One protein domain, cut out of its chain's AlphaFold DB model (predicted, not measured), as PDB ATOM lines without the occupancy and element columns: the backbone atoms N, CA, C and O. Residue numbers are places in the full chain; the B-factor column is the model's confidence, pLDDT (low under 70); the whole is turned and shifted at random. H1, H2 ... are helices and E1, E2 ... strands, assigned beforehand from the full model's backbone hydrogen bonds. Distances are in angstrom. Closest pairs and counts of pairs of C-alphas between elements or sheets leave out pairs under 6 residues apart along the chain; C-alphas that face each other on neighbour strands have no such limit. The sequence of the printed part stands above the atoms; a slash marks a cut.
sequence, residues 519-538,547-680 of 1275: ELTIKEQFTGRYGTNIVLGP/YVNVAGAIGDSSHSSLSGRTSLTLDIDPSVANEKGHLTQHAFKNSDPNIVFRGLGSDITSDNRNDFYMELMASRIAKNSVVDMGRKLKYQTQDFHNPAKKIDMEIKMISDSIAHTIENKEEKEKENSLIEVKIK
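AT A GLANCE: This is residues 519 to 538 and 547 to 680 of the 1275 residues of the protein "Autotransporter beta-domain protein" of Fusobacterium gonidiaformans 3-1-5R (UniProt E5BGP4). Amid little regular structure, parallel sheet E2-E4-E6-E10 partly faces antiparallel sheet E7-E12-E11, a sandwich with crossed strands. Parallel sheet E1-E3-E5 and hairpin E8 and E9 lie beside it. Of 154 printed residues, 61 are in named elements, mostly strand: E1 to E4, H1, E5, H2, E6 to E12. It is compact, radius of gyration of the C-alphas 15.8 A, spanning 43 by 42 by 25 A.

IN THESE COORDINATES: E2 is residues 533-536, E4 568-570, E6 613-616, E10 652-655, E7 625-628, E12 674-679, E11 660-665, E1 519-522, E3 547-550, E5 596-599, E8 634-638, E9 646-650, H1 587-590, H2 600-603. C-alpha 519 is at (-20.605, 63.609, 62.221) and C-alpha 679 at (-39.276, 52.174, 89.709).

HOW THE PARTS SIT: Parallel E6 and E10 have N 614 and O 652 within hydrogen-bond range, 2.9 A. The closest C-alphas of E10 and E11, 655 and 661, are 5.9 A apart. H1 only grazes E2-E4-E6-E10; H2 only grazes E1-E3-E5.

THE WHOLE: Residues 539 to 546 are cut out, a 20.6 A gap. Links E3 to E4 and E4 to H1 are long. Thirty residues have pLDDT under 70.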
ATOM      1  N   GLU A 519     -19.397  63.271  61.487       92.25
ATOM      2  CA  GLU A 519     -20.605  63.609  62.221       92.25
ATOM      3  C   GLU A 519     -21.664  62.543  61.989       92.25
ATOM      4  O   GLU A 519     -21.862  62.102  60.857       92.25
ATOM      5  N   LEU A 520     -22.331  62.145  63.067       95.06
ATOM      6  CA  LEU A 520     -23.473  61.250  63.036       95.06
ATOM      7  C   LEU A 520     -24.726  62.042  63.395       95.06
ATOM      8  O   LEU A 520     -24.846  62.550  64.502       95.06
ATOM      9  N   THR A 521     -25.679  62.117  62.482       91.31
ATOM     10  CA  THR A 521     -26.958  62.787  62.686       91.31
ATOM     11  C   THR A 521     -28.078  61.759  62.750       91.31
ATOM     12  O   THR A 521     -28.293  60.997  61.811       91.31
ATOM     13  N   ILE A 522     -28.834  61.753  63.841       88.81
ATOM     14  CA  ILE A 522     -29.993  60.883  64.029       88.81
ATOM     15  C   ILE A 522     -31.228  61.776  64.038       88.81
ATOM     16  O   ILE A 522     -31.394  62.604  64.935       88.81
ATOM     17  N   LYS A 523     -32.056  61.676  62.995       77.69
ATOM     18  CA  LYS A 523     -33.205  62.572  62.821       77.69
ATOM     19  C   LYS A 523     -34.393  61.918  62.150       77.69
ATOM     20  O   LYS A 523     -34.237  60.938  61.426       77.69
ATOM     21  N   GLU A 524     -35.566  62.510  62.376       67.50
ATOM     22  CA  GLU A 524     -36.828  62.014  61.835       67.50
ATOM     23  C   GLU A 524     -36.816  61.927  60.303       67.50
ATOM     24  O   GLU A 524     -36.231  62.751  59.592       67.50
ATOM     25  N   GLN A 525     -37.504  60.913  59.787       59.38
ATOM     26  CA  GLN A 525     -37.798  60.786  58.371       59.38
ATOM     27  C   GLN A 525     -39.139  61.467  58.085       59.38
ATOM     28  O   GLN A 525     -40.171  60.973  58.523       59.38
ATOM     29  N   PHE A 526     -39.129  62.522  57.265       45.34
ATOM     30  CA  PHE A 526     -40.338  63.222  56.791       45.34
ATOM     31  C   PHE A 526     -41.383  62.308  56.116       45.34
ATOM     32  O   PHE A 526     -42.534  62.690  55.957       45.34
ATOM     33  N   THR A 527     -40.989  61.111  55.675       42.41
ATOM     34  CA  THR A 527     -41.793  60.221  54.823       42.41
ATOM     35  C   THR A 527     -42.162  58.872  55.462       42.41
ATOM     36  O   THR A 527     -42.709  58.016  54.769       42.41
ATOM     37  N   GLY A 528     -41.848  58.629  56.744       49.00
ATOM     38  CA  GLY A 528     -41.965  57.300  57.371       49.00
ATOM     39  C   GLY A 528     -43.026  57.198  58.473       49.00
ATOM     40  O   GLY A 528     -43.055  58.022  59.372       49.00
ATOM     41  N   ARG A 529     -43.839  56.129  58.473       51.69
ATOM     42  CA  ARG A 529     -44.943  55.878  59.433       51.69
ATOM     43  C   ARG A 529     -44.513  55.644  60.896       51.69
ATOM     44  O   ARG A 529     -45.362  55.690  61.776       51.69
ATOM     45  N   TYR A 530     -43.235  55.359  61.160       55.44
ATOM     46  CA  TYR A 530     -42.754  54.873  62.469       55.44
ATOM     47  C   TYR A 530     -41.808  55.841  63.209       55.44
ATOM     48  O   TYR A 530     -41.302  55.512  64.283       55.44
ATOM     49  N   GLY A 531     -41.543  57.032  62.664       69.56
ATOM     50  CA  GLY A 531     -40.525  57.936  63.215       69.56
ATOM     51  C   GLY A 531     -39.120  57.330  63.203       69.56
ATOM     52  O   GLY A 531     -38.854  56.348  62.511       69.56
ATOM     53  N   THR A 532     -38.191  57.929  63.943       78.62
ATOM     54  CA  THR A 532     -36.798  57.475  64.071       78.62
ATOM     55  C   THR A 532     -36.504  57.068  65.505       78.62
ATOM     56  O   THR A 532     -36.795  57.814  66.429       78.62
ATOM     57  N   ASN A 533     -35.949  55.875  65.701       84.69
ATOM     58  CA  ASN A 533     -35.400  55.461  66.985       84.69
ATOM     59  C   ASN A 533     -34.257  54.468  66.768       84.69
ATOM     60  O   ASN A 533     -34.494  53.336  66.342       84.69
ATOM     61  N   ILE A 534     -33.029  54.896  67.047       90.06
ATOM     62  CA  ILE A 534     -31.840  54.057  66.945       90.06
ATOM     63  C   ILE A 534     -31.461  53.574  68.339       90.06
ATOM     64  O   ILE A 534     -31.091  54.366  69.201       90.06
ATOM     65  N   VAL A 535     -31.531  52.263  68.547       93.94
ATOM     66  CA  VAL A 535     -31.147  51.616  69.800       93.94
ATOM     67  C   VAL A 535     -29.702  51.138  69.702       93.94
ATOM     68  O   VAL A 535     -29.392  50.241  68.920       93.94
ATOM     69  N   LEU A 536     -28.814  51.704  70.514       97.19
ATOM     70  CA  LEU A 536     -27.449  51.208  70.674       97.19
ATOM     71  C   LEU A 536     -27.442  50.102  71.732       97.19
ATOM     72  O   LEU A 536     -27.762  50.354  72.891       97.19
ATOM     73  N   GLY A 537     -27.091  48.882  71.332       96.75
ATOM     74  CA  GLY A 537     -27.009  47.711  72.198       96.75
ATOM     75  C   GLY A 537     -25.976  47.870  73.325       96.75
ATOM     76  O   GLY A 537     -25.103  48.740  73.255       96.75
ATOM     77  N   PRO A 538     -25.998  47.011  74.362       96.19
ATOM     78  CA  PRO A 538     -25.170  47.199  75.553       96.19
ATOM     79  C   PRO A 538     -23.665  47.147  75.275       96.19
ATOM     80  O   PRO A 538     -22.871  47.699  76.034       96.19
ATOM     81  N   TYR A 547     -18.975  64.673  66.290       91.38
ATOM     82  CA  TYR A 547     -20.287  65.177  66.695       91.38
ATOM     83  C   TYR A 547     -21.371  64.119  66.503       91.38
ATOM     84  O   TYR A 547     -21.425  63.467  65.459       91.38
ATOM     85  N   VAL A 548     -22.241  63.970  67.501       94.25
ATOM     86  CA  VAL A 548     -23.497  63.222  67.380       94.25
ATOM     87  C   VAL A 548     -24.653  64.200  67.551       94.25
ATOM     88  O   VAL A 548     -24.874  64.718  68.648       94.25
ATOM     89  N   ASN A 549     -25.393  64.441  66.473       89.81
ATOM     90  CA  ASN A 549     -26.597  65.257  66.501       89.81
ATOM     91  C   ASN A 549     -27.809  64.369  66.730       89.81
ATOM     92  O   ASN A 549     -28.067  63.451  65.950       89.81
ATOM     93  N   VAL A 550     -28.575  64.667  67.770       87.25
ATOM     94  CA  VAL A 550     -29.785  63.921  68.117       87.25
ATOM     95  C   VAL A 550     -30.987  64.830  67.897       87.25
ATOM     96  O   VAL A 550     -31.009  65.966  68.378       87.25
ATOM     97  N   ALA A 551     -31.994  64.353  67.161       74.50
ATOM     98  CA  ALA A 551     -33.272  65.053  67.079       74.50
ATOM     99  C   ALA A 551     -33.893  65.174  68.472       74.50
ATOM    100  O   ALA A 551     -34.000  64.180  69.197       74.50
ATOM    101  N   GLY A 552     -34.267  66.400  68.837       59.88
ATOM    102  CA  GLY A 552     -34.835  66.704  70.144       59.88
ATOM    103  C   GLY A 552     -36.280  66.229  70.312       59.88
ATOM    104  O   GLY A 552     -36.945  65.852  69.352       59.88
ATOM    105  N   ALA A 553     -36.777  66.317  71.550       49.78
ATOM    106  CA  ALA A 553     -38.142  65.960  71.970       49.78
ATOM    107  C   ALA A 553     -39.251  66.891  71.445       49.78
ATOM    108  O   ALA A 553     -40.389  66.839  71.914       49.78
ATOM    109  N   ILE A 554     -38.901  67.813  70.549       49.59
ATOM    110  CA  ILE A 554     -39.788  68.837  70.018       49.59
ATOM    111  C   ILE A 554     -40.044  68.420  68.573       49.59
ATOM    112  O   ILE A 554     -39.153  68.545  67.735       49.59
ATOM    113  N   GLY A 555     -41.236  67.876  68.309       44.28
ATOM    114  CA  GLY A 555     -41.688  67.596  66.945       44.28
ATOM    115  C   GLY A 555     -41.550  68.824  66.046       44.28
ATOM    116  O   GLY A 555     -41.403  69.958  66.529       44.28
ATOM    117  N   ASP A 556     -41.555  68.607  64.734       42.59
ATOM    118  CA  ASP A 556     -41.602  69.727  63.803       42.59
ATOM    119  C   ASP A 556     -42.860  70.588  64.050       42.59
ATOM    120  O   ASP A 556     -43.813  70.177  64.709       42.59
ATOM    121  N   SER A 557     -42.846  71.832  63.580       36.84
ATOM    122  CA  SER A 557     -43.936  72.796  63.784       36.84
ATOM    123  C   SER A 557     -45.254  72.418  63.086       36.84
ATOM    124  O   SER A 557     -46.183  73.220  63.100       36.84
ATOM    125  N   SER A 558     -45.332  71.253  62.433       34.69
ATOM    126  CA  SER A 558     -46.481  70.818  61.637       34.69
ATOM    127  C   SER A 558     -47.143  69.532  62.141       34.69
ATOM    128  O   SER A 558     -48.334  69.367  61.898       34.69
ATOM    129  N   HIS A 559     -46.435  68.651  62.866       42.69
ATOM    130  CA  HIS A 559     -46.982  67.375  63.347       42.69
ATOM    131  C   HIS A 559     -46.378  66.922  64.692       42.69
ATOM    132  O   HIS A 559     -45.235  67.229  65.039       42.69
ATOM    133  N   SER A 560     -47.137  66.129  65.457       48.91
ATOM    134  CA  SER A 560     -46.615  65.414  66.632       48.91
ATOM    135  C   SER A 560     -45.451  64.498  66.226       48.91
ATOM    136  O   SER A 560     -45.567  63.747  65.260       48.91
ATOM    137  N   SER A 561     -44.333  64.536  66.966       56.78
ATOM    138  CA  SER A 561     -43.156  63.704  66.664       56.78
ATOM    139  C   SER A 561     -43.527  62.218  66.608       56.78
ATOM    140  O   SER A 561     -43.998  61.635  67.589       56.78
ATOM    141  N   LEU A 562     -43.241  61.583  65.468       60.12
ATOM    142  CA  LEU A 562     -43.400  60.138  65.279       60.12
ATOM    143  C   LEU A 562     -42.337  59.342  66.065       60.12
ATOM    144  O   LEU A 562     -42.490  58.139  66.307       60.12
ATOM    145  N   SER A 563     -41.229  59.994  66.436       62.78
ATOM    146  CA  SER A 563     -40.100  59.410  67.173       62.78
ATOM    147  C   SER A 563     -40.324  59.341  68.682       62.78
ATOM    148  O   SER A 563     -39.583  58.647  69.371       62.78
ATOM    149  N   GLY A 564     -41.366  59.989  69.210       70.06
ATOM    150  CA  GLY A 564     -41.566  60.121  70.651       70.06
ATOM    151  C   GLY A 564     -40.724  61.265  71.221       70.06
ATOM    152  O   GLY A 564     -40.750  62.370  70.694       70.06
ATOM    153  N   ARG A 565     -40.002  61.028  72.324       75.69
ATOM    154  CA  ARG A 565     -39.204  62.073  72.998       75.69
ATOM    155  C   ARG A 565     -37.764  62.181  72.494       75.69
ATOM    156  O   ARG A 565     -37.084  63.157  72.788       75.69
ATOM    157  N   THR A 566     -37.265  61.184  71.778       82.19
ATOM    158  CA  THR A 566     -35.913  61.199  71.218       82.19
ATOM    159  C   THR A 566     -35.818  60.224  70.058       82.19
ATOM    160  O   THR A 566     -36.677  59.370  69.861       82.19
ATOM    161  N   SER A 567     -34.742  60.357  69.297       84.81
ATOM    162  CA  SER A 567     -34.379  59.463  68.207       84.81
ATOM    163  C   SER A 567     -33.254  58.483  68.564       84.81
ATOM    164  O   SER A 567     -32.884  57.664  67.723       84.81
ATOM    165  N   LEU A 568     -32.709  58.551  69.786       91.19
ATOM    166  CA  LEU A 568     -31.584  57.731  70.240       91.19
ATOM    167  C   LEU A 568     -31.855  57.099  71.612       91.19
ATOM    168  O   LEU A 568     -32.034  57.802  72.611       91.19
ATOM    169  N   THR A 569     -31.779  55.771  71.662       93.12
ATOM    170  CA  THR A 569     -31.875  54.974  72.888       93.12
ATOM    171  C   THR A 569     -30.553  54.246  73.158       93.12
ATOM    172  O   THR A 569     -29.967  53.622  72.274       93.12
ATOM    173  N   LEU A 570     -30.107  54.268  74.409       95.75
ATOM    174  CA  LEU A 570     -29.037  53.441  74.952       95.75
ATOM    175  C   LEU A 570     -29.636  52.220  75.649       95.75
ATOM    176  O   LEU A 570     -30.365  52.344  76.634       95.75
ATOM    177  N   ASP A 571     -29.300  51.033  75.163       96.06
ATOM    178  CA  ASP A 571     -29.573  49.795  75.876       96.06
ATOM    179  C   ASP A 571     -28.555  49.571  77.002       96.06
ATOM    180  O   ASP A 571     -27.409  50.027  76.941       96.06
ATOM    181  N   ILE A 572     -28.980  48.834  78.021       95.56
ATOM    182  CA  ILE A 572     -28.193  48.496  79.197       95.56
ATOM    183  C   ILE A 572     -28.299  47.003  79.488       95.56
ATOM    184  O   ILE A 572     -29.378  46.413  79.422       95.56
ATOM    185  N   ASP A 573     -27.173  46.385  79.830       95.88
ATOM    186  CA  ASP A 573     -27.158  45.023  80.353       95.88
ATOM    187  C   ASP A 573     -27.245  45.069  81.890       95.88
ATOM    188  O   ASP A 573     -26.261  45.421  82.551       95.88
ATOM    189  N   PRO A 574     -28.406  44.725  82.485       93.75
ATOM    190  CA  PRO A 574     -28.602  44.797  83.929       93.75
ATOM    191  C   PRO A 574     -27.837  43.705  84.697       93.75
ATOM    192  O   PRO A 574     -27.843  43.724  85.924       93.75
ATOM    193  N   SER A 575     -27.195  42.749  84.010       94.00
ATOM    194  CA  SER A 575     -26.421  41.674  84.645       94.00
ATOM    195  C   SER A 575     -24.959  42.043  84.925       94.00
ATOM    196  O   SER A 575     -24.279  41.325  85.657       94.00
ATOM    197  N   VAL A 576     -24.471  43.165  84.381       95.56
ATOM    198  CA  VAL A 576     -23.061  43.571  84.474       95.56
ATOM    199  C   VAL A 576     -22.911  44.839  85.314       95.56
ATOM    200  O   VAL A 576     -23.159  45.960  84.852       95.56
ATOM    201  N   ALA A 577     -22.429  44.660  86.543       94.44
ATOM    202  CA  ALA A 577     -22.137  45.733  87.487       94.44
ATOM    203  C   ALA A 577     -20.641  45.801  87.842       94.44
ATOM    204  O   ALA A 577     -19.912  44.823  87.696       94.44
ATOM    205  N   ASN A 578     -20.182  46.965  88.302       92.25
ATOM    206  CA  ASN A 578     -18.860  47.109  88.918       92.25
ATOM    207  C   ASN A 578     -18.872  46.649  90.391       92.25
ATOM    208  O   ASN A 578     -19.918  46.306  90.940       92.25
ATOM    209  N   GLU A 579     -17.716  46.698  91.055       91.00
ATOM    210  CA  GLU A 579     -17.550  46.302  92.467       91.00
ATOM    211  C   GLU A 579     -18.459  47.068  93.446       91.00
ATOM    212  O   GLU A 579     -18.770  46.571  94.524       91.00
ATOM    213  N   LYS A 580     -18.927  48.267  93.069       89.00
ATOM    214  CA  LYS A 580     -19.854  49.092  93.865       89.00
ATOM    215  C   LYS A 580     -21.327  48.767  93.588       89.00
ATOM    216  O   LYS A 580     -22.208  49.443  94.113       89.00
ATOM    217  N   GLY A 581     -21.608  47.776  92.741       91.75
ATOM    218  CA  GLY A 581     -22.957  47.396  92.328       91.75
ATOM    219  C   GLY A 581     -23.596  48.343  91.307       91.75
ATOM    220  O   GLY A 581     -24.793  48.229  91.055       91.75
ATOM    221  N   HIS A 582     -22.841  49.275  90.712       94.38
ATOM    222  CA  HIS A 582     -23.370  50.151  89.664       94.38
ATOM    223  C   HIS A 582     -23.341  49.433  88.316       94.38
ATOM    224  O   HIS A 582     -22.319  48.852  87.948       94.38
ATOM    225  N   LEU A 583     -24.431  49.513  87.557       96.25
ATOM    226  CA  LEU A 583     -24.511  48.969  86.204       96.25
ATOM    227  C   LEU A 583     -23.585  49.766  85.279       96.25
ATOM    228  O   LEU A 583     -23.604  50.995  85.312       96.25
ATOM    229  N   THR A 584     -22.777  49.081  84.464       94.69
ATOM    230  CA  THR A 584     -21.762  49.758  83.621       94.69
ATOM    231  C   THR A 584     -21.833  49.410  82.140       94.69
ATOM    232  O   THR A 584     -21.190  50.062  81.322       94.69
ATOM    233  N   GLN A 585     -22.552  48.354  81.760       96.31
ATOM    234  CA  GLN A 585     -22.494  47.844  80.393       96.31
ATOM    235  C   GLN A 585     -23.566  48.487  79.507       96.31
ATOM    236  O   GLN A 585     -24.713  48.042  79.469       96.31
ATOM    237  N   HIS A 586     -23.157  49.530  78.789       96.12
ATOM    238  CA  HIS A 586     -23.933  50.241  77.769       96.12
ATOM    239  C   HIS A 586     -22.990  50.891  76.737       96.12
ATOM    240  O   HIS A 586     -21.781  51.002  76.968       96.12
ATOM    241  N   ALA A 587     -23.533  51.444  75.649       96.38
ATOM    242  CA  ALA A 587     -22.720  51.905  74.522       96.38
ATOM    243  C   ALA A 587     -21.693  53.015  74.841       96.38
ATOM    244  O   ALA A 587     -20.594  53.019  74.285       96.38
ATOM    245  N   PHE A 588     -21.989  53.945  75.761       95.00
ATOM    246  CA  PHE A 588     -21.029  55.004  76.123       95.00
ATOM    247  C   PHE A 588     -19.703  54.479  76.681       95.00
ATOM    248  O   PHE A 588     -18.670  55.052  76.357       95.00
ATOM    249  N   LYS A 589     -19.709  53.371  77.436       93.19
ATOM    250  CA  LYS A 589     -18.499  52.786  78.029       93.19
ATOM    251  C   LYS A 589     -17.471  52.368  76.972       93.19
ATOM    252  O   LYS A 589     -16.276  52.456  77.216       93.19
ATOM    253  N   ASN A 590     -17.942  51.923  75.806       93.62
ATOM    254  CA  ASN A 590     -17.088  51.448  74.715       93.62
ATOM    255  C   ASN A 590     -16.856  52.515  73.627       93.62
ATOM    256  O   ASN A 590     -16.023  52.328  72.738       93.62
ATOM    257  N   SER A 591     -17.597  53.624  73.666       96.44
ATOM    258  CA  SER A 591     -17.512  54.708  72.680       96.44
ATOM    259  C   SER A 591     -16.318  55.626  72.943       96.44
ATOM    260  O   SER A 591     -15.726  55.599  74.019       96.44
ATOM    261  N   ASP A 592     -15.947  56.449  71.966       94.12
ATOM    262  CA  ASP A 592     -14.896  57.449  72.178       94.12
ATOM    263  C   ASP A 592     -15.356  58.525  73.189       94.12
ATOM    264  O   ASP A 592     -16.435  59.110  73.032       94.12
ATOM    265  N   PRO A 593     -14.553  58.840  74.226       89.88
ATOM    266  CA  PRO A 593     -14.987  59.723  75.316       89.88
ATOM    267  C   PRO A 593     -15.161  61.185  74.873       89.88
ATOM    268  O   PRO A 593     -15.934  61.931  75.473       89.88
ATOM    269  N   ASN A 594     -14.489  61.583  73.787       89.88
ATOM    270  CA  ASN A 594     -14.438  62.961  73.291       89.88
ATOM    271  C   ASN A 594     -15.547  63.310  72.281       89.88
ATOM    272  O   ASN A 594     -15.526  64.404  71.709       89.88
ATOM    273  N   ILE A 595     -16.505  62.403  72.049       94.44
ATOM    274  CA  ILE A 595     -17.682  62.674  71.212       94.44
ATOM    275  C   ILE A 595     -18.516  63.778  71.863       94.44
ATOM    276  O   ILE A 595     -18.868  63.676  73.045       94.44
ATOM    277  N   VAL A 596     -18.873  64.798  71.082       92.94
ATOM    278  CA  VAL A 596     -19.758  65.886  71.509       92.94
ATOM    279  C   VAL A 596     -21.181  65.597  71.032       92.94
ATOM    280  O   VAL A 596     -21.433  65.496  69.833       92.94
ATOM    281  N   PHE A 597     -22.113  65.475  71.973       92.88
ATOM    282  CA  PHE A 597     -23.543  65.290  71.703       92.88
ATOM    283  C   PHE A 597     -24.259  66.637  71.706       92.88
ATOM    284  O   PHE A 597     -24.036  67.432  72.622       92.88
ATOM    285  N   ARG A 598     -25.106  66.890  70.704       89.38
ATOM    286  CA  ARG A 598     -25.823  68.165  70.545       89.38
ATOM    287  C   ARG A 598     -27.180  68.005  69.849       89.38
ATOM    288  O   ARG A 598     -27.437  66.999  69.193       89.38
ATOM    289  N   GLY A 599     -28.048  69.007  69.985       82.88
ATOM    290  CA  GLY A 599     -29.331  69.075  69.272       82.88
ATOM    291  C   GLY A 599     -29.182  69.498  67.801       82.88
ATOM    292  O   GLY A 599     -28.223  70.181  67.441       82.88
ATOM    293  N   LEU A 600     -30.149  69.145  66.943       74.88
ATOM    294  CA  LEU A 600     -30.116  69.456  65.497       74.88
ATOM    295  C   LEU A 600     -30.023  70.956  65.161       74.88
ATOM    296  O   LEU A 600     -29.420  71.317  64.158       74.88
ATOM    297  N   GLY A 601     -30.595  71.842  65.984       69.00
ATOM    298  CA  GLY A 601     -30.538  73.296  65.756       69.00
ATOM    299  C   GLY A 601     -29.162  73.922  66.014       69.00
ATOM    300  O   GLY A 601     -28.954  75.104  65.734       69.00
ATOM    301  N   SER A 602     -28.215  73.139  66.540       70.94
ATOM    302  CA  SER A 602     -26.899  73.634  66.949       70.94
ATOM    303  C   SER A 602     -25.971  74.011  65.792       70.94
ATOM    304  O   SER A 602     -24.979  74.704  66.003       70.94
ATOM    305  N   ASP A 603     -26.306  73.626  64.560       64.19
ATOM    306  CA  ASP A 603     -25.563  74.018  63.357       64.19
ATOM    307  C   ASP A 603     -25.793  75.489  62.967       64.19
ATOM    308  O   ASP A 603     -25.014  76.057  62.193       64.19
ATOM    309  N   ILE A 604     -26.826  76.132  63.533       65.69
ATOM    310  CA  ILE A 604     -27.181  77.539  63.291       65.69
ATOM    311  C   ILE A 604     -26.718  78.430  64.449       65.69
ATOM    312  O   ILE A 604     -26.060  79.439  64.197       65.69
ATOM    313  N   THR A 605     -27.005  78.044  65.700       70.62
ATOM    314  CA  THR A 605     -26.585  78.773  66.913       70.62
ATOM    315  C   THR A 605     -26.197  77.811  68.039       70.62
ATOM    316  O   THR A 605     -26.647  76.671  68.080       70.62
ATOM    317  N   SER A 606     -25.404  78.269  69.010       75.44
ATOM    318  CA  SER A 606     -25.068  77.472  70.207       75.44
ATOM    319  C   SER A 606     -26.145  77.511  71.299       75.44
ATOM    320  O   SER A 606     -25.996  76.874  72.345       75.44
ATOM    321  N   ASP A 607     -27.250  78.222  71.090       75.38
ATOM    322  CA  ASP A 607     -28.273  78.380  72.125       75.38
ATOM    323  C   ASP A 607     -29.054  77.075  72.342       75.38
ATOM    324  O   ASP A 607     -29.247  76.663  73.486       75.38
ATOM    325  N   ASN A 608     -29.346  76.348  71.256       73.38
ATOM    326  CA  ASN A 608     -30.140  75.109  71.257       73.38
ATOM    327  C   ASN A 608     -29.281  73.831  71.344       73.38
ATOM    328  O   ASN A 608     -29.725  72.719  71.060       73.38
ATOM    329  N   ARG A 609     -28.003  73.969  71.716       82.94
ATOM    330  CA  ARG A 609     -27.029  72.862  71.770       82.94
ATOM    331  C   ARG A 609     -27.448  71.698  72.677       82.94
ATOM    332  O   ARG A 609     -27.141  70.559  72.347       82.94
ATOM    333  N   ASN A 610     -28.169  71.977  73.766       84.38
ATOM    334  CA  ASN A 610     -28.624  70.989  74.754       84.38
ATOM    335  C   ASN A 610     -30.117  70.635  74.589       84.38
ATOM    336  O   ASN A 610     -30.709  70.021  75.480       84.38
ATOM    337  N   ASP A 611     -30.738  71.018  73.466       79.69
ATOM    338  CA  ASP A 611     -32.161  70.782  73.192       79.69
ATOM    339  C   ASP A 611     -32.380  69.383  72.601       79.69
ATOM    340  O   ASP A 611     -32.909  69.196  71.504       79.69
ATOM    341  N   PHE A 612     -31.928  68.372  73.336       82.19
ATOM    342  CA  PHE A 612     -32.131  66.969  73.011       82.19
ATOM    343  C   PHE A 612     -32.199  66.130  74.286       82.19
ATOM    344  O   PHE A 612     -31.736  66.531  75.354       82.19
ATOM    345  N   TYR A 613     -32.779  64.945  74.149       85.06
ATOM    346  CA  TYR A 613     -32.798  63.927  75.188       85.06
ATOM    347  C   TYR A 613     -32.234  62.636  74.615       85.06
ATOM    348  O   TYR A 613     -32.258  62.426  73.404       85.06
ATOM    349  N   MET A 614     -31.748  61.762  75.480       89.62
ATOM    350  CA  MET A 614     -31.393  60.393  75.135       89.62
ATOM    351  C   MET A 614     -32.140  59.445  76.060       89.62
ATOM    352  O   MET A 614     -32.230  59.680  77.266       89.62
ATOM    353  N   GLU A 615     -32.692  58.379  75.500       91.50
ATOM    354  CA  GLU A 615     -33.389  57.368  76.286       91.50
ATOM    355  C   GLU A 615     -32.391  56.344  76.822       91.50
ATOM    356  O   GLU A 615     -31.473  55.929  76.121       91.50
ATOM    357  N   LEU A 616     -32.588  55.905  78.058       95.19
ATOM    358  CA  LEU A 616     -32.003  54.678  78.589       95.19
ATOM    359  C   LEU A 616     -33.087  53.600  78.608       95.19
ATOM    360  O   LEU A 616     -34.205  53.887  79.042       95.19
ATOM    361  N   MET A 617     -32.747  52.359  78.235       94.62
ATOM    362  CA  MET A 617     -33.626  51.187  78.377       94.62
ATOM    363  C   MET A 617     -33.813  50.754  79.842       94.62
ATOM    364  O   MET A 617     -33.543  49.615  80.227       94.62
ATOM    365  N   ALA A 618     -34.295  51.678  80.672       95.12
ATOM    366  CA  ALA A 618     -34.639  51.459  82.068       95.12
ATOM    367  C   ALA A 618     -35.687  50.349  82.231       95.12
ATOM    368  O   ALA A 618     -35.685  49.662  83.245       95.12
ATOM    369  N   SER A 619     -36.517  50.096  81.212       94.75
ATOM    370  CA  SER A 619     -37.465  48.975  81.152       94.75
ATOM    371  C   SER A 619     -36.848  47.590  81.415       94.75
ATOM    372  O   SER A 619     -37.579  46.671  81.783       94.75
ATOM    373  N   ARG A 620     -35.526  47.423  81.248       94.12
ATOM    374  CA  ARG A 620     -34.790  46.178  81.542       94.12
ATOM    375  C   ARG A 620     -34.366  46.032  83.006       94.12
ATOM    376  O   ARG A 620     -33.903  44.964  83.400       94.12
ATOM    377  N   ILE A 621     -34.469  47.091  83.802       94.00
ATOM    378  CA  ILE A 621     -33.974  47.139  85.176       94.00
ATOM    379  C   ILE A 621     -35.111  46.748  86.126       94.00
ATOM    380  O   ILE A 621     -36.043  47.504  86.356       94.00
ATOM    381  N   ALA A 622     -35.034  45.555  86.716       90.62
ATOM    382  CA  ALA A 622     -36.115  45.025  87.556       90.62
ATOM    383  C   ALA A 622     -36.175  45.607  88.984       90.62
ATOM    384  O   ALA A 622     -37.129  45.334  89.716       90.62
ATOM    385  N   LYS A 623     -35.144  46.353  89.414       90.81
ATOM    386  CA  LYS A 623     -34.994  46.914  90.770       90.81
ATOM    387  C   LYS A 623     -34.284  48.263  90.722       90.81
ATOM    388  O   LYS A 623     -33.429  48.456  89.863       90.81
ATOM    389  N   ASN A 624     -34.558  49.144  91.685       93.25
ATOM    390  CA  ASN A 624     -33.846  50.422  91.809       93.25
ATOM    391  C   ASN A 624     -32.328  50.208  91.741       93.25
ATOM    392  O   ASN A 624     -31.788  49.379  92.475       93.25
ATOM    393  N   SER A 625     -31.667  50.915  90.829       94.56
ATOM    394  CA  SER A 625     -30.262  50.681  90.485       94.56
ATOM    395  C   SER A 625     -29.559  51.992  90.154       94.56
ATOM    396  O   SER A 625     -30.192  52.959  89.732       94.56
ATOM    397  N   VAL A 626     -28.237  52.016  90.306       95.31
ATOM    398  CA  VAL A 626     -27.390  53.131  89.863       95.31
ATOM    399  C   VAL A 626     -26.650  52.706  88.603       95.31
ATOM    400  O   VAL A 626     -26.087  51.613  88.557       95.31
ATOM    401  N   VAL A 627     -26.641  53.566  87.592       95.44
ATOM    402  CA  VAL A 627     -25.910  53.364  86.338       95.44
ATOM    403  C   VAL A 627     -24.728  54.326  86.300       95.44
ATOM    404  O   VAL A 627     -24.890  55.528  86.523       95.44
ATOM    405  N   ASP A 628     -23.542  53.791  86.032       94.31
ATOM    406  CA  ASP A 628     -22.343  54.572  85.733       94.31
ATOM    407  C   ASP A 628     -22.272  54.812  84.233       94.31
ATOM    408  O   ASP A 628     -22.053  53.868  83.481       94.31
ATOM    409  N   MET A 629     -22.435  56.069  83.814       93.19
ATOM    410  CA  MET A 629     -22.579  56.437  82.405       93.19
ATOM    411  C   MET A 629     -21.289  56.311  81.584       93.19
ATOM    412  O   MET A 629     -21.310  56.591  80.383       93.19
ATOM    413  N   GLY A 630     -20.155  55.950  82.196       91.56
ATOM    414  CA  GLY A 630     -18.868  55.801  81.505       91.56
ATOM    415  C   GLY A 630     -18.282  57.108  80.953       91.56
ATOM    416  O   GLY A 630     -17.271  57.078  80.258       91.56
ATOM    417  N   ARG A 631     -18.937  58.247  81.215       91.88
ATOM    418  CA  ARG A 631     -18.520  59.601  80.836       91.88
ATOM    419  C   ARG A 631     -19.235  60.651  81.682       91.88
ATOM    420  O   ARG A 631     -20.229  60.361  82.353       91.88
ATOM    421  N   LYS A 632     -18.783  61.904  81.594       91.75
ATOM    422  CA  LYS A 632     -19.514  63.062  82.134       91.75
ATOM    423  C   LYS A 632     -20.711  63.411  81.244       91.75
ATOM    424  O   LYS A 632     -20.555  63.545  80.028       91.75
ATOM    425  N   LEU A 633     -21.887  63.585  81.850       91.62
ATOM    426  CA  LEU A 633     -23.093  64.086  81.174       91.62
ATOM    427  C   LEU A 633     -23.109  65.618  81.093       91.62
ATOM    428  O   LEU A 633     -23.579  66.156  80.097       91.62
ATOM    429  N   LYS A 634     -22.548  66.309  82.096       91.69
ATOM    430  CA  LYS A 634     -22.290  67.760  82.086       91.69
ATOM    431  C   LYS A 634     -20.798  68.003  81.846       91.69
ATOM    432  O   LYS A 634     -19.970  67.546  82.635       91.69
ATOM    433  N   TYR A 635     -20.438  68.674  80.755       91.38
ATOM    434  CA  TYR A 635     -19.041  68.912  80.364       91.38
ATOM    435  C   TYR A 635     -18.896  70.204  79.552       91.38
ATOM    436  O   TYR A 635     -19.884  70.770  79.107       91.38
ATOM    437  N   GLN A 636     -17.667  70.680  79.346       90.62
ATOM    438  CA  GLN A 636     -17.392  71.855  78.512       90.62
ATOM    439  C   GLN A 636     -16.718  71.454  77.207       90.62
ATOM    440  O   GLN A 636     -15.819  70.614  77.196       90.62
ATOM    441  N   THR A 637     -17.115  72.102  76.116       88.75
ATOM    442  CA  THR A 637     -16.446  71.991  74.815       88.75
ATOM    443  C   THR A 637     -16.192  73.374  74.231       88.75
ATOM    444  O   THR A 637     -16.772  74.371  74.663       88.75
ATOM    445  N   GLN A 638     -15.296  73.444  73.254       81.25
ATOM    446  CA  GLN A 638     -15.112  74.640  72.447       81.25
ATOM    447  C   GLN A 638     -16.374  74.909  71.621       81.25
ATOM    448  O   GLN A 638     -16.964  73.981  71.062       81.25
ATOM    449  N   ASP A 639     -16.791  76.169  71.583       79.62
ATOM    450  CA  ASP A 639     -17.965  76.601  70.846       79.62
ATOM    451  C   ASP A 639     -17.709  76.488  69.345       79.62
ATOM    452  O   ASP A 639     -16.732  77.009  68.809       79.62
ATOM    453  N   PHE A 640     -18.612  75.781  68.678       71.88
ATOM    454  CA  PHE A 640     -18.558  75.571  67.245       71.88
ATOM    455  C   PHE A 640     -18.797  76.883  66.487       71.88
ATOM    456  O   PHE A 640     -18.146  77.129  65.491       71.88
ATOM    457  N   HIS A 641     -19.647  77.793  66.967       72.31
ATOM    458  CA  HIS A 641     -19.888  79.068  66.268       72.31
ATOM    459  C   HIS A 641     -18.867  80.145  66.603       72.31
ATOM    460  O   HIS A 641     -18.619  81.041  65.798       72.31
ATOM    461  N   ASN A 642     -18.266  80.058  67.785       73.06
ATOM    462  CA  ASN A 642     -17.214  80.963  68.212       73.06
ATOM    463  C   ASN A 642     -16.058  80.173  68.831       73.06
ATOM    464  O   ASN A 642     -15.988  80.062  70.055       73.06
ATOM    465  N   PRO A 643     -15.102  79.688  68.023       68.50
ATOM    466  CA  PRO A 643     -13.991  78.880  68.517       68.50
ATOM    467  C   PRO A 643     -13.173  79.539  69.643       68.50
ATOM    468  O   PRO A 643     -12.485  78.854  70.391       68.50
ATOM    469  N   ALA A 644     -13.240  80.858  69.842       67.38
ATOM    470  CA  ALA A 644     -12.576  81.512  70.972       67.38
ATOM    471  C   ALA A 644     -13.270  81.280  72.336       67.38
ATOM    472  O   ALA A 644     -12.686  81.587  73.375       67.38
ATOM    473  N   LYS A 645     -14.498  80.747  72.356       76.94
ATOM    474  CA  LYS A 645     -15.339  80.570  73.546       76.94
ATOM    475  C   LYS A 645     -15.477  79.089  73.918       76.94
ATOM    476  O   LYS A 645     -15.491  78.212  73.058       76.94
ATOM    477  N   LYS A 646     -15.615  78.805  75.215       83.81
ATOM    478  CA  LYS A 646     -16.087  77.506  75.721       83.81
ATOM    479  C   LYS A 646     -17.569  77.588  76.077       83.81
ATOM    480  O   LYS A 646     -18.031  78.615  76.573       83.81
ATOM    481  N   ILE A 647     -18.294  76.504  75.831       87.25
ATOM    482  CA  ILE A 647     -19.723  76.367  76.117       87.25
ATOM    483  C   ILE A 647     -19.983  75.113  76.948       87.25
ATOM    484  O   ILE A 647     -19.337  74.078  76.759       87.25
ATOM    485  N   ASP A 648     -20.947  75.218  77.861       91.19
ATOM    486  CA  ASP A 648     -21.401  74.103  78.688       91.19
ATOM    487  C   ASP A 648     -22.356  73.204  77.902       91.19
ATOM    488  O   ASP A 648     -23.353  73.677  77.347       91.19
ATOM    489  N   MET A 649     -22.076  71.908  77.904       90.81
ATOM    490  CA  MET A 649     -22.855  70.847  77.278       90.81
ATOM    491  C   MET A 649     -23.516  69.984  78.349       90.81
ATOM    492  O   MET A 649     -22.912  69.692  79.383       90.81
ATOM    493  N   GLU A 650     -24.736  69.536  78.075       90.88
ATOM    494  CA  GLU A 650     -25.483  68.628  78.940       90.88
ATOM    495  C   GLU A 650     -26.180  67.547  78.109       90.88
ATOM    496  O   GLU A 650     -26.968  67.847  77.215       90.88
ATOM    497  N   ILE A 651     -25.905  66.281  78.428       90.88
ATOM    498  CA  ILE A 651     -26.640  65.124  77.907       90.88
ATOM    499  C   ILE A 651     -27.759  64.797  78.897       90.88
ATOM    500  O   ILE A 651     -27.502  64.291  79.991       90.88
ATOM    501  N   LYS A 652     -29.008  65.074  78.512       87.56
ATOM    502  CA  LYS A 652     -30.191  64.789  79.334       87.56
ATOM    503  C   LYS A 652     -30.677  63.357  79.091       87.56
ATOM    504  O   LYS A 652     -31.052  63.010  77.971       87.56
ATOM    505  N   MET A 653     -30.704  62.544  80.144       89.88
ATOM    506  CA  MET A 653     -31.178  61.158  80.095       89.88
ATOM    507  C   MET A 653     -32.645  61.055  80.525       89.88
ATOM    508  O   MET A 653     -33.037  61.636  81.535       89.88
ATOM    509  N   ILE A 654     -33.442  60.279  79.791       89.50
ATOM    510  CA  ILE A 654     -34.834  59.945  80.132       89.50
ATOM    511  C   ILE A 654     -35.065  58.434  80.098       89.50
ATOM    512  O   ILE A 654     -34.307  57.677  79.497       89.50
ATOM    513  N   SER A 655     -36.116  57.992  80.780       92.12
ATOM    514  CA  SER A 655     -36.540  56.592  80.792       92.12
ATOM    515  C   SER A 655     -37.297  56.248  79.512       92.12
ATOM    516  O   SER A 655     -38.215  56.972  79.132       92.12
ATOM    517  N   ASP A 656     -36.992  55.094  78.922       92.44
ATOM    518  CA  ASP A 656     -37.816  54.478  77.878       92.44
ATOM    519  C   ASP A 656     -39.117  53.854  78.412       92.44
ATOM    520  O   ASP A 656     -39.891  53.270  77.663       92.44
ATOM    521  N   SER A 657     -39.333  53.879  79.724       93.25
ATOM    522  CA  SER A 657     -40.373  53.115  80.393       93.25
ATOM    523  C   SER A 657     -41.346  53.998  81.153       93.25
ATOM    524  O   SER A 657     -40.944  54.816  81.985       93.25
ATOM    525  N   ILE A 658     -42.641  53.719  80.988       92.88
ATOM    526  CA  ILE A 658     -43.706  54.376  81.760       92.88
ATOM    527  C   ILE A 658     -43.630  54.081  83.267       92.88
ATOM    528  O   ILE A 658     -44.162  54.854  84.067       92.88
ATOM    529  N   ALA A 659     -42.946  53.002  83.664       94.75
ATOM    530  CA  ALA A 659     -42.818  52.551  85.048       94.75
ATOM    531  C   ALA A 659     -41.542  53.040  85.754       94.75
ATOM    532  O   ALA A 659     -41.439  52.882  86.966       94.75
ATOM    533  N   HIS A 660     -40.599  53.656  85.035       93.94
ATOM    534  CA  HIS A 660     -39.309  54.069  85.598       93.94
ATOM    535  C   HIS A 660     -39.125  55.590  85.539       93.94
ATOM    536  O   HIS A 660     -39.698  56.274  84.685       93.94
ATOM    537  N   THR A 661     -38.330  56.122  86.460       91.06
ATOM    538  CA  THR A 661     -37.800  57.489  86.451       91.06
ATOM    539  C   THR A 661     -36.278  57.446  86.508       91.06
ATOM    540  O   THR A 661     -35.691  56.479  86.998       91.06
ATOM    541  N   ILE A 662     -35.642  58.489  85.976       90.31
ATOM    542  CA  ILE A 662     -34.189  58.659  86.000       90.31
ATOM    543  C   ILE A 662     -33.883  59.979  86.690       90.31
ATOM    544  O   ILE A 662     -34.464  61.007  86.343       90.31
ATOM    545  N   GLU A 663     -32.972  59.943  87.657       87.56
ATOM    546  CA  GLU A 663     -32.521  61.112  88.407       87.56
ATOM    547  C   GLU A 663     -30.990  61.182  88.395       87.56
ATOM    548  O   GLU A 663     -30.303  60.167  88.511       87.56
ATOM    549  N   ASN A 664     -30.432  62.385  88.249       83.25
ATOM    550  CA  ASN A 664     -28.985  62.579  88.319       83.25
ATOM    551  C   ASN A 664     -28.505  62.429  89.767       83.25
ATOM    552  O   ASN A 664     -29.012  63.100  90.664       83.25
ATOM    553  N   LYS A 665     -27.477  61.603  89.979       81.62
ATOM    554  CA  LYS A 665     -26.806  61.452  91.272       81.62
ATOM    555  C   LYS A 665     -25.495  62.238  91.230       81.62
ATOM    556  O   LYS A 665     -24.476  61.742  90.752       81.62
ATOM    557  N   GLU A 666     -25.535  63.499  91.662       64.38
ATOM    558  CA  GLU A 666     -24.354  64.371  91.671       64.38
ATOM    559  C   GLU A 666     -23.356  63.916  92.750       64.38
ATOM    560  O   GLU A 666     -23.567  64.121  93.943       64.38
ATOM    561  N   GLU A 667     -22.244  63.310  92.331       65.31
ATOM    562  CA  GLU A 667     -21.081  63.060  93.186       65.31
ATOM    563  C   GLU A 667     -19.935  63.974  92.733       65.31
ATOM    564  O   GLU A 667     -19.439  63.856  91.613       65.31
ATOM    565  N   LYS A 668     -19.537  64.920  93.596       52.88
ATOM    566  CA  LYS A 668     -18.648  66.052  93.261       52.88
ATOM    567  C   LYS A 668     -17.223  65.662  92.824       52.88
ATOM    568  O   LYS A 668     -16.521  66.512  92.291       52.88
ATOM    569  N   GLU A 669     -16.809  64.408  93.014       52.12
ATOM    570  CA  GLU A 669     -15.416  63.960  92.836       52.12
ATOM    571  C   GLU A 669     -15.231  62.803  91.832       52.12
ATOM    572  O   GLU A 669     -14.133  62.261  91.722       52.12
ATOM    573  N   LYS A 670     -16.267  62.397  91.079       62.78
ATOM    574  CA  LYS A 670     -16.148  61.276  90.124       62.78
ATOM    575  C   LYS A 670     -15.815  61.710  88.697       62.78
ATOM    576  O   LYS A 670     -16.297  62.721  88.187       62.78
ATOM    577  N   GLU A 671     -15.010  60.881  88.031       77.94
ATOM    578  CA  GLU A 671     -14.647  61.033  86.619       77.94
ATOM    579  C   GLU A 671     -15.861  60.836  85.689       77.94
ATOM    580  O   GLU A 671     -16.008  61.577  84.718       77.94
ATOM    581  N   ASN A 672     -16.786  59.936  86.057       89.25
ATOM    582  CA  ASN A 672     -18.029  59.645  85.332       89.25
ATOM    583  C   ASN A 672     -19.276  60.145  86.074       89.25
ATOM    584  O   ASN A 672     -19.325  60.165  87.305       89.25
ATOM    585  N   SER A 673     -20.321  60.486  85.319       91.50
ATOM    586  CA  SER A 673     -21.638  60.797  85.879       91.50
ATOM    587  C   SER A 673     -22.398  59.527  86.263       91.50
ATOM    588  O   SER A 673     -22.377  58.534  85.535       91.50
ATOM    589  N   LEU A 674     -23.116  59.591  87.384       93.19
ATOM    590  CA  LEU A 674     -23.998  58.527  87.850       93.19
ATOM    591  C   LEU A 674     -25.456  58.961  87.739       93.19
ATOM    592  O   LEU A 674     -25.803  60.096  88.076       93.19
ATOM    593  N   ILE A 675     -26.313  58.035  87.325       93.19
ATOM    594  CA  ILE A 675     -27.763  58.230  87.323       93.19
ATOM    595  C   ILE A 675     -28.435  57.143  88.155       93.19
ATOM    596  O   ILE A 675     -28.011  55.987  88.161       93.19
ATOM    597  N   GLU A 676     -29.478  57.518  88.878       94.06
ATOM    598  CA  GLU A 676     -30.315  56.608  89.645       94.06
ATOM    599  C   GLU A 676     -31.572  56.283  88.835       94.06
ATOM    600  O   GLU A 676     -32.301  57.181  88.412       94.06
ATOM    601  N   VAL A 677     -31.821  54.994  88.613       95.00
ATOM    602  CA  VAL A 677     -33.039  54.490  87.979       95.00
ATOM    603  C   VAL A 677     -33.968  53.997  89.079       95.00
ATOM    604  O   VAL A 677     -33.639  53.040  89.784       95.00
ATOM    605  N   LYS A 678     -35.129  54.641  89.219       93.62
ATOM    606  CA  LYS A 678     -36.158  54.286  90.206       93.62
ATOM    607  C   LYS A 678     -37.395  53.735  89.525       93.62
ATOM    608  O   LYS A 678     -37.854  54.265  88.515       93.62
ATOM    609  N   ILE A 679     -37.971  52.694  90.106       93.75
ATOM    610  CA  ILE A 679     -39.276  52.174  89.709       93.75
ATOM    611  C   ILE A 679     -40.347  52.972  90.450       93.75
ATOM    612  O   ILE A 679     -40.283  53.145  91.665       93.75
ATOM    613  N   LYS A 680     -41.355  53.455  89.724       92.94
ATOM    614  CA  LYS A 680     -42.482  54.191  90.305       92.94
ATOM    615  C   LYS A 680     -43.298  53.257  91.200       92.94
ATOM    616  O   LYS A 680     -43.626  52.144  90.793       92.94
TER     617      LYS A 680